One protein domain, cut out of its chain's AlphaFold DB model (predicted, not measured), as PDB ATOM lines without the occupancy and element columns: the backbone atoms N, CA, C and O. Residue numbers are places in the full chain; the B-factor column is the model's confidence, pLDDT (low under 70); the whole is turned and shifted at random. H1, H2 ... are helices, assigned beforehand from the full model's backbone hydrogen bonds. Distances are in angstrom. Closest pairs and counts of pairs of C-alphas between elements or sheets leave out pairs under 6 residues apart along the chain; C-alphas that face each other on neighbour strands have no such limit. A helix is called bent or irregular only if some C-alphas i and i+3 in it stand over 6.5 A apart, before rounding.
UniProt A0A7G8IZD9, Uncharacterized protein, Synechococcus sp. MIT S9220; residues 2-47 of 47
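This is residues 2 to 47 of the 47 residues of an uncharacterized protein of Synechococcus sp. MIT S9220 (UniProt A0A7G8IZD9). Going along from Asp 2, you meet two helices, H1 then H2, that cross at a steep angle and make a small compact head, and then a long tail, residues 35 to 47, that sticks out from it past the end of H2. The printed part has 46 residues, with two named helices and no named strand, and its class is all helix. The whole is extended, with a radius of gyration of the C-alphas of 14.9 A and spans of 46 by 20 by 18 A; the tail makes much of the length.

Look first at H1, residues 3 to 13, and H2, residues 21 to 34, joined by a short link. They touch, and their closest C-alphas are those of Ala 8 and Leu 27, 4.8 A apart. Their lines stand at a steep tilt of 55 degrees, and they run the same way. In H2 every O i to N i+4 pair is within hydrogen-bond range; in H1, 5 of 7 are.

Find C-alpha 3 at (-21.724, 12.337, -7.531); from there H1 runs 17.6 A to His 13. It is irregular, with C-alphas 10 and 13 lying 7.3 A apart. H2 runs 20.1 A from Ser 21 to C-alpha 34 at (-4.286, 22.951, -5.553).

Residues 32 to 47, of which 32 to 34 belong to H2, stand free. The two C-alphas farthest apart, those of Ala 3 and Gly 47, are 46.9 A apart. The printed part has no cut, and the model's pLDDT is under 70 at residues 34 to 47.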
ATOM      1  N   ASP A   2     -18.207   9.391  -8.633       81.25
ATOM      2  CA  ASP A   2     -18.819   9.800  -7.356       81.25
ATOM      3  C   ASP A   2     -19.563  11.135  -7.513       81.25
ATOM      4  O   ASP A   2     -18.925  12.173  -7.704       81.25
ATOM      5  N   ALA A   3     -20.893  11.134  -7.387       81.75
ATOM      6  CA  ALA A   3     -21.724  12.337  -7.531       81.75
ATOM      7  C   ALA A   3     -21.290  13.480  -6.587       81.75
ATOM      8  O   ALA A   3     -21.290  14.654  -6.963       81.75
ATOM      9  N   ALA A   4     -20.832  13.138  -5.377       77.06
ATOM     10  CA  ALA A   4     -20.305  14.104  -4.413       77.06
ATOM     11  C   ALA A   4     -19.017  14.791  -4.906       77.06
ATOM     12  O   ALA A   4     -18.790  15.976  -4.654       77.06
ATOM     13  N   LYS A   5     -18.174  14.068  -5.650       75.31
ATOM     14  CA  LYS A   5     -16.916  14.585  -6.200       75.31
ATOM     15  C   LYS A   5     -17.164  15.535  -7.365       75.31
ATOM     16  O   LYS A   5     -16.446  16.524  -7.497       75.31
ATOM     17  N   GLU A   6     -18.169  15.257  -8.189       82.44
ATOM     18  CA  GLU A   6     -18.575  16.143  -9.286       82.44
ATOM     19  C   GLU A   6     -19.149  17.455  -8.752       82.44
ATOM     20  O   GLU A   6     -18.701  18.526  -9.160       82.44
ATOM     21  N   ARG A   7     -20.033  17.391  -7.751       76.69
ATOM     22  CA  ARG A   7     -20.565  18.590  -7.084       76.69
ATOM     23  C   ARG A   7     -19.483  19.401  -6.381       76.69
ATOM     24  O   ARG A   7     -19.445  20.620  -6.515       76.69
ATOM     25  N   ALA A   8     -18.551  18.739  -5.695       80.38
ATOM     26  CA  ALA A   8     -17.404  19.412  -5.093       80.38
ATOM     27  C   ALA A   8     -16.483  20.069  -6.139       80.38
ATOM     28  O   ALA A   8     -15.884  21.103  -5.855       80.38
ATOM     29  N   ARG A   9     -16.358  19.501  -7.346       78.81
ATOM     30  CA  ARG A   9     -15.608  20.124  -8.450       78.81
ATOM     31  C   ARG A   9     -16.330  21.338  -9.029       78.81
ATOM     32  O   ARG A   9     -15.687  22.363  -9.225       78.81
ATOM     33  N   ALA A  10     -17.638  21.244  -9.261       83.81
ATOM     34  CA  ALA A  10     -18.440  22.367  -9.752       83.81
ATOM     35  C   ALA A  10     -18.387  23.564  -8.781       83.81
ATOM     36  O   ALA A  10     -18.147  24.698  -9.186       83.81
ATOM     37  N   ALA A  11     -18.455  23.281  -7.480       85.25
ATOM     38  CA  ALA A  11     -18.406  24.270  -6.410       85.25
ATOM     39  C   ALA A  11     -17.016  24.896  -6.150       85.25
ATOM     40  O   ALA A  11     -16.855  25.656  -5.190       85.25
ATOM     41  N   MET A  12     -15.975  24.586  -6.940       80.69
ATOM     42  CA  MET A  12     -14.620  25.096  -6.673       80.69
ATOM     43  C   MET A  12     -14.518  26.622  -6.726       80.69
ATOM     44  O   MET A  12     -13.749  27.194  -5.945       80.69
ATOM     45  N   HIS A  13     -15.319  27.253  -7.586       81.44
ATOM     46  CA  HIS A  13     -15.301  28.693  -7.852       81.44
ATOM     47  C   HIS A  13     -16.472  29.455  -7.218       81.44
ATOM     48  O   HIS A  13     -16.539  30.675  -7.328       81.44
ATOM     49  N   GLU A  14     -17.376  28.763  -6.527       81.19
ATOM     50  CA  GLU A  14     -18.498  29.394  -5.836       81.19
ATOM     51  C   GLU A  14     -18.061  29.997  -4.491       81.19
ATOM     52  O   GLU A  14     -17.306  29.390  -3.725       81.19
ATOM     53  N   THR A  15     -18.572  31.191  -4.175       74.56
ATOM     54  CA  THR A  15     -18.256  31.916  -2.931       74.56
ATOM     55  C   THR A  15     -18.899  31.272  -1.699       74.56
ATOM     56  O   THR A  15     -18.295  31.256  -0.629       74.56
ATOM     57  N   SER A  16     -20.104  30.706  -1.836       76.44
ATOM     58  CA  SER A  16     -20.825  30.031  -0.747       76.44
ATOM     59  C   SER A  16     -21.616  28.821  -1.262       76.44
ATOM     60  O   SER A  16     -22.848  28.870  -1.341       76.44
ATOM     61  N   PRO A  17     -20.933  27.719  -1.612       81.69
ATOM     62  CA  PRO A  17     -21.591  26.566  -2.200       81.69
ATOM     63  C   PRO A  17     -22.432  25.813  -1.161       81.69
ATOM     64  O   PRO A  17     -21.976  25.502  -0.051       81.69
ATOM     65  N   LYS A  18     -23.678  25.495  -1.527       86.38
ATOM     66  CA  LYS A  18     -24.607  24.710  -0.697       86.38
ATOM     67  C   LYS A  18     -24.266  23.224  -0.796       86.38
ATOM     68  O   LYS A  18     -24.913  22.467  -1.508       86.38
ATOM     69  N   LEU A  19     -23.218  22.832  -0.079       84.62
ATOM     70  CA  LEU A  19     -22.717  21.461  -0.033       84.62
ATOM     71  C   LEU A  19     -23.035  20.777   1.299       84.62
ATOM     72  O   LEU A  19     -23.005  21.401   2.366       84.62
ATOM     73  N   THR A  20     -23.259  19.468   1.233       88.38
ATOM     74  CA  THR A  20     -23.294  18.581   2.401       88.38
ATOM     75  C   THR A  20     -21.922  18.519   3.081       88.38
ATOM     76  O   THR A  20     -20.895  18.896   2.508       88.38
ATOM     77  N   SER A  21     -21.867  18.017   4.315       87.69
ATOM     78  CA  SER A  21     -20.605  17.865   5.055       87.69
ATOM     79  C   SER A  21     -19.575  17.004   4.309       87.69
ATOM     80  O   SER A  21     -18.389  17.341   4.306       87.69
ATOM     81  N   LEU A  22     -20.021  15.946   3.619       86.38
ATOM     82  CA  LEU A  22     -19.160  15.079   2.809       86.38
ATOM     83  C   LEU A  22     -18.570  15.829   1.604       86.38
ATOM     84  O   LEU A  22     -17.355  15.838   1.404       86.38
ATOM     85  N   GLU A  23     -19.414  16.514   0.833       83.38
ATOM     86  CA  GLU A  23     -18.997  17.297  -0.336       83.38
ATOM     87  C   GLU A  23     -18.084  18.473   0.056       83.38
ATOM     88  O   GLU A  23     -17.102  18.746  -0.634       83.38
ATOM     89  N   LYS A  24     -18.329  19.131   1.201       85.50
ATOM     90  CA  LYS A  24     -17.420  20.149   1.767       85.50
ATOM     91  C   LYS A  24     -16.041  19.566   2.070       85.50
ATOM     92  O   LYS A  24     -15.030  20.205   1.769       85.50
ATOM     93  N   GLY A  25     -15.989  18.357   2.633       86.56
ATOM     94  CA  GLY A  25     -14.744  17.617   2.848       86.56
ATOM     95  C   GLY A  25     -13.993  17.370   1.536       86.56
ATOM     96  O   GLY A  25     -12.800  17.672   1.438       86.56
ATOM     97  N   MET A  26     -14.704  16.921   0.497       87.88
ATOM     98  CA  MET A  26     -14.132  16.716  -0.840       87.88
ATOM     99  C   MET A  26     -13.633  18.025  -1.471       87.88
ATOM    100  O   MET A  26     -12.516  18.068  -1.990       87.88
ATOM    101  N   LEU A  27     -14.404  19.112  -1.375       86.75
ATOM    102  CA  LEU A  27     -14.022  20.439  -1.864       86.75
ATOM    103  C   LEU A  27     -12.761  20.954  -1.154       86.75
ATOM    104  O   LEU A  27     -11.846  21.469  -1.801       86.75
ATOM    105  N   LYS A  28     -12.672  20.780   0.171       86.25
ATOM    106  CA  LYS A  28     -11.488  21.147   0.961       86.25
ATOM    107  C   LYS A  28     -10.260  20.350   0.527       86.25
ATOM    108  O   LYS A  28      -9.197  20.944   0.359       86.25
ATOM    109  N   ALA A  29     -10.396  19.043   0.308       84.88
ATOM    110  CA  ALA A  29      -9.304  18.204  -0.183       84.88
ATOM    111  C   ALA A  29      -8.836  18.641  -1.582       84.88
ATOM    112  O   ALA A  29      -7.637  18.783  -1.807       84.88
ATOM    113  N   LEU A  30      -9.763  18.934  -2.501       83.12
ATOM    114  CA  LEU A  30      -9.444  19.457  -3.834       83.12
ATOM    115  C   LEU A  30      -8.708  20.804  -3.761       83.12
ATOM    116  O   LEU A  30      -7.649  20.950  -4.370       83.12
ATOM    117  N   LYS A  31      -9.203  21.756  -2.957       81.75
ATOM    118  CA  LYS A  31      -8.537  23.050  -2.732       81.75
ATOM    119  C   LYS A  31      -7.163  22.880  -2.080       81.75
ATOM    120  O   LYS A  31      -6.222  23.565  -2.458       81.75
ATOM    121  N   SER A  32      -7.021  21.954  -1.132       80.31
ATOM    122  CA  SER A  32      -5.738  21.664  -0.483       80.31
ATOM    123  C   SER A  32      -4.715  21.071  -1.446       80.31
ATOM    124  O   SER A  32      -3.535  21.363  -1.309       80.31
ATOM    125  N   ARG A  33      -5.155  20.264  -2.417       72.75
ATOM    126  CA  ARG A  33      -4.286  19.708  -3.465       72.75
ATOM    127  C   ARG A  33      -3.884  20.741  -4.521       72.75
ATOM    128  O   ARG A  33      -2.861  20.550  -5.161       72.75
ATOM    129  N   GLN A  34      -4.665  21.810  -4.704       65.31
ATOM    130  CA  GLN A  34      -4.286  22.951  -5.553       65.31
ATOM    131  C   GLN A  34      -3.348  23.937  -4.854       65.31
ATOM    132  O   GLN A  34      -2.663  24.707  -5.522       65.31
ATOM    133  N   ARG A  35      -3.321  23.956  -3.516       62.88
ATOM    134  CA  ARG A  35      -2.369  24.802  -2.796       62.88
ATOM    135  C   ARG A  35      -0.964  24.267  -3.071       62.88
ATOM    136  O   ARG A  35      -0.735  23.085  -2.809       62.88
ATOM    137  N   PRO A  36      -0.024  25.101  -3.549       59.59
ATOM    138  CA  PRO A  36       1.363  24.689  -3.627       59.59
ATOM    139  C   PRO A  36       1.791  24.281  -2.219       59.59
ATOM    140  O   PRO A  36       1.741  25.084  -1.280       59.59
ATOM    141  N   VAL A  37       2.132  23.003  -2.055       60.34
ATOM    142  CA  VAL A  37       2.737  22.506  -0.824       60.34
ATOM    143  C   VAL A  37       3.985  23.355  -0.643       60.34
ATOM    144  O   VAL A  37       4.850  23.374  -1.516       60.34
ATOM    145  N   LYS A  38       4.054  24.150   0.428       58.09
ATOM    146  CA  LYS A  38       5.261  24.923   0.719       58.09
ATOM    147  C   LYS A  38       6.384  23.914   0.968       58.09
ATOM    148  O   LYS A  38       6.538  23.441   2.087       58.09
ATOM    149  N   HIS A  39       7.174  23.621  -0.063       56.97
ATOM    150  CA  HIS A  39       8.361  22.761  -0.004       56.97
ATOM    151  C   HIS A  39       9.445  23.295   0.958       56.97
ATOM    152  O   HIS A  39      10.422  22.610   1.221       56.97
ATOM    153  N   ASN A  40       9.254  24.496   1.521       56.97
ATOM    154  CA  ASN A  40      10.198  25.181   2.403       56.97
ATOM    155  C   ASN A  40       9.789  25.220   3.884       56.97
ATOM    156  O   ASN A  40      10.321  26.042   4.632       56.97
ATOM    157  N   GLN A  41       8.882  24.360   4.359       59.28
ATOM    158  CA  GLN A  41       8.830  24.142   5.806       59.28
ATOM    159  C   GLN A  41      10.037  23.296   6.211       59.28
ATOM    160  O   GLN A  41       9.971  22.072   6.219       59.28
ATOM    161  N   LYS A  42      11.151  23.967   6.543       56.03
ATOM    162  CA  LYS A  42      12.180  23.383   7.405       56.03
ATOM    163  C   LYS A  42      11.451  22.902   8.653       56.03
ATOM    164  O   LYS A  42      11.030  23.709   9.479       56.03
ATOM    165  N   THR A  43      11.247  21.597   8.757       62.34
ATOM    166  CA  THR A  43      10.903  20.934  10.003       62.34
ATOM    167  C   THR A  43      12.062  21.189  10.952       62.34
ATOM    168  O   THR A  43      13.051  20.466  10.968       62.34
ATOM    169  N   THR A  44      11.982  22.267  11.730       60.22
ATOM    170  CA  THR A  44      12.806  22.402  12.925       60.22
ATOM    171  C   THR A  44      12.273  21.381  13.919       60.22
ATOM    172  O   THR A  44      11.420  21.682  14.751       60.22
ATOM    173  N   VAL A  45      12.733  20.138  13.778       65.19
ATOM    174  CA  VAL A  45      12.711  19.168  14.866       65.19
ATOM    175  C   VAL A  45      13.608  19.783  15.935       65.19
ATOM    176  O   VAL A  45      14.817  19.892  15.743       65.19
ATOM    177  N   ARG A  46      13.005  20.315  17.001       60.81
ATOM    178  CA  ARG A  46      13.748  20.686  18.205       60.81
ATOM    179  C   ARG A  46      14.204  19.368  18.828       60.81
ATOM    180  O   ARG A  46      13.357  18.618  19.311       60.81
ATOM    181  N   GLY A  47      15.489  19.062  18.656       57.41
ATOM    182  CA  GLY A  47      16.190  18.062  19.458       57.41
ATOM    183  C   GLY A  47      16.397  18.540  20.886       57.41
ATOM    184  O   GLY A  47      16.142  19.742  21.146       57.41
TER     185      GLY A  47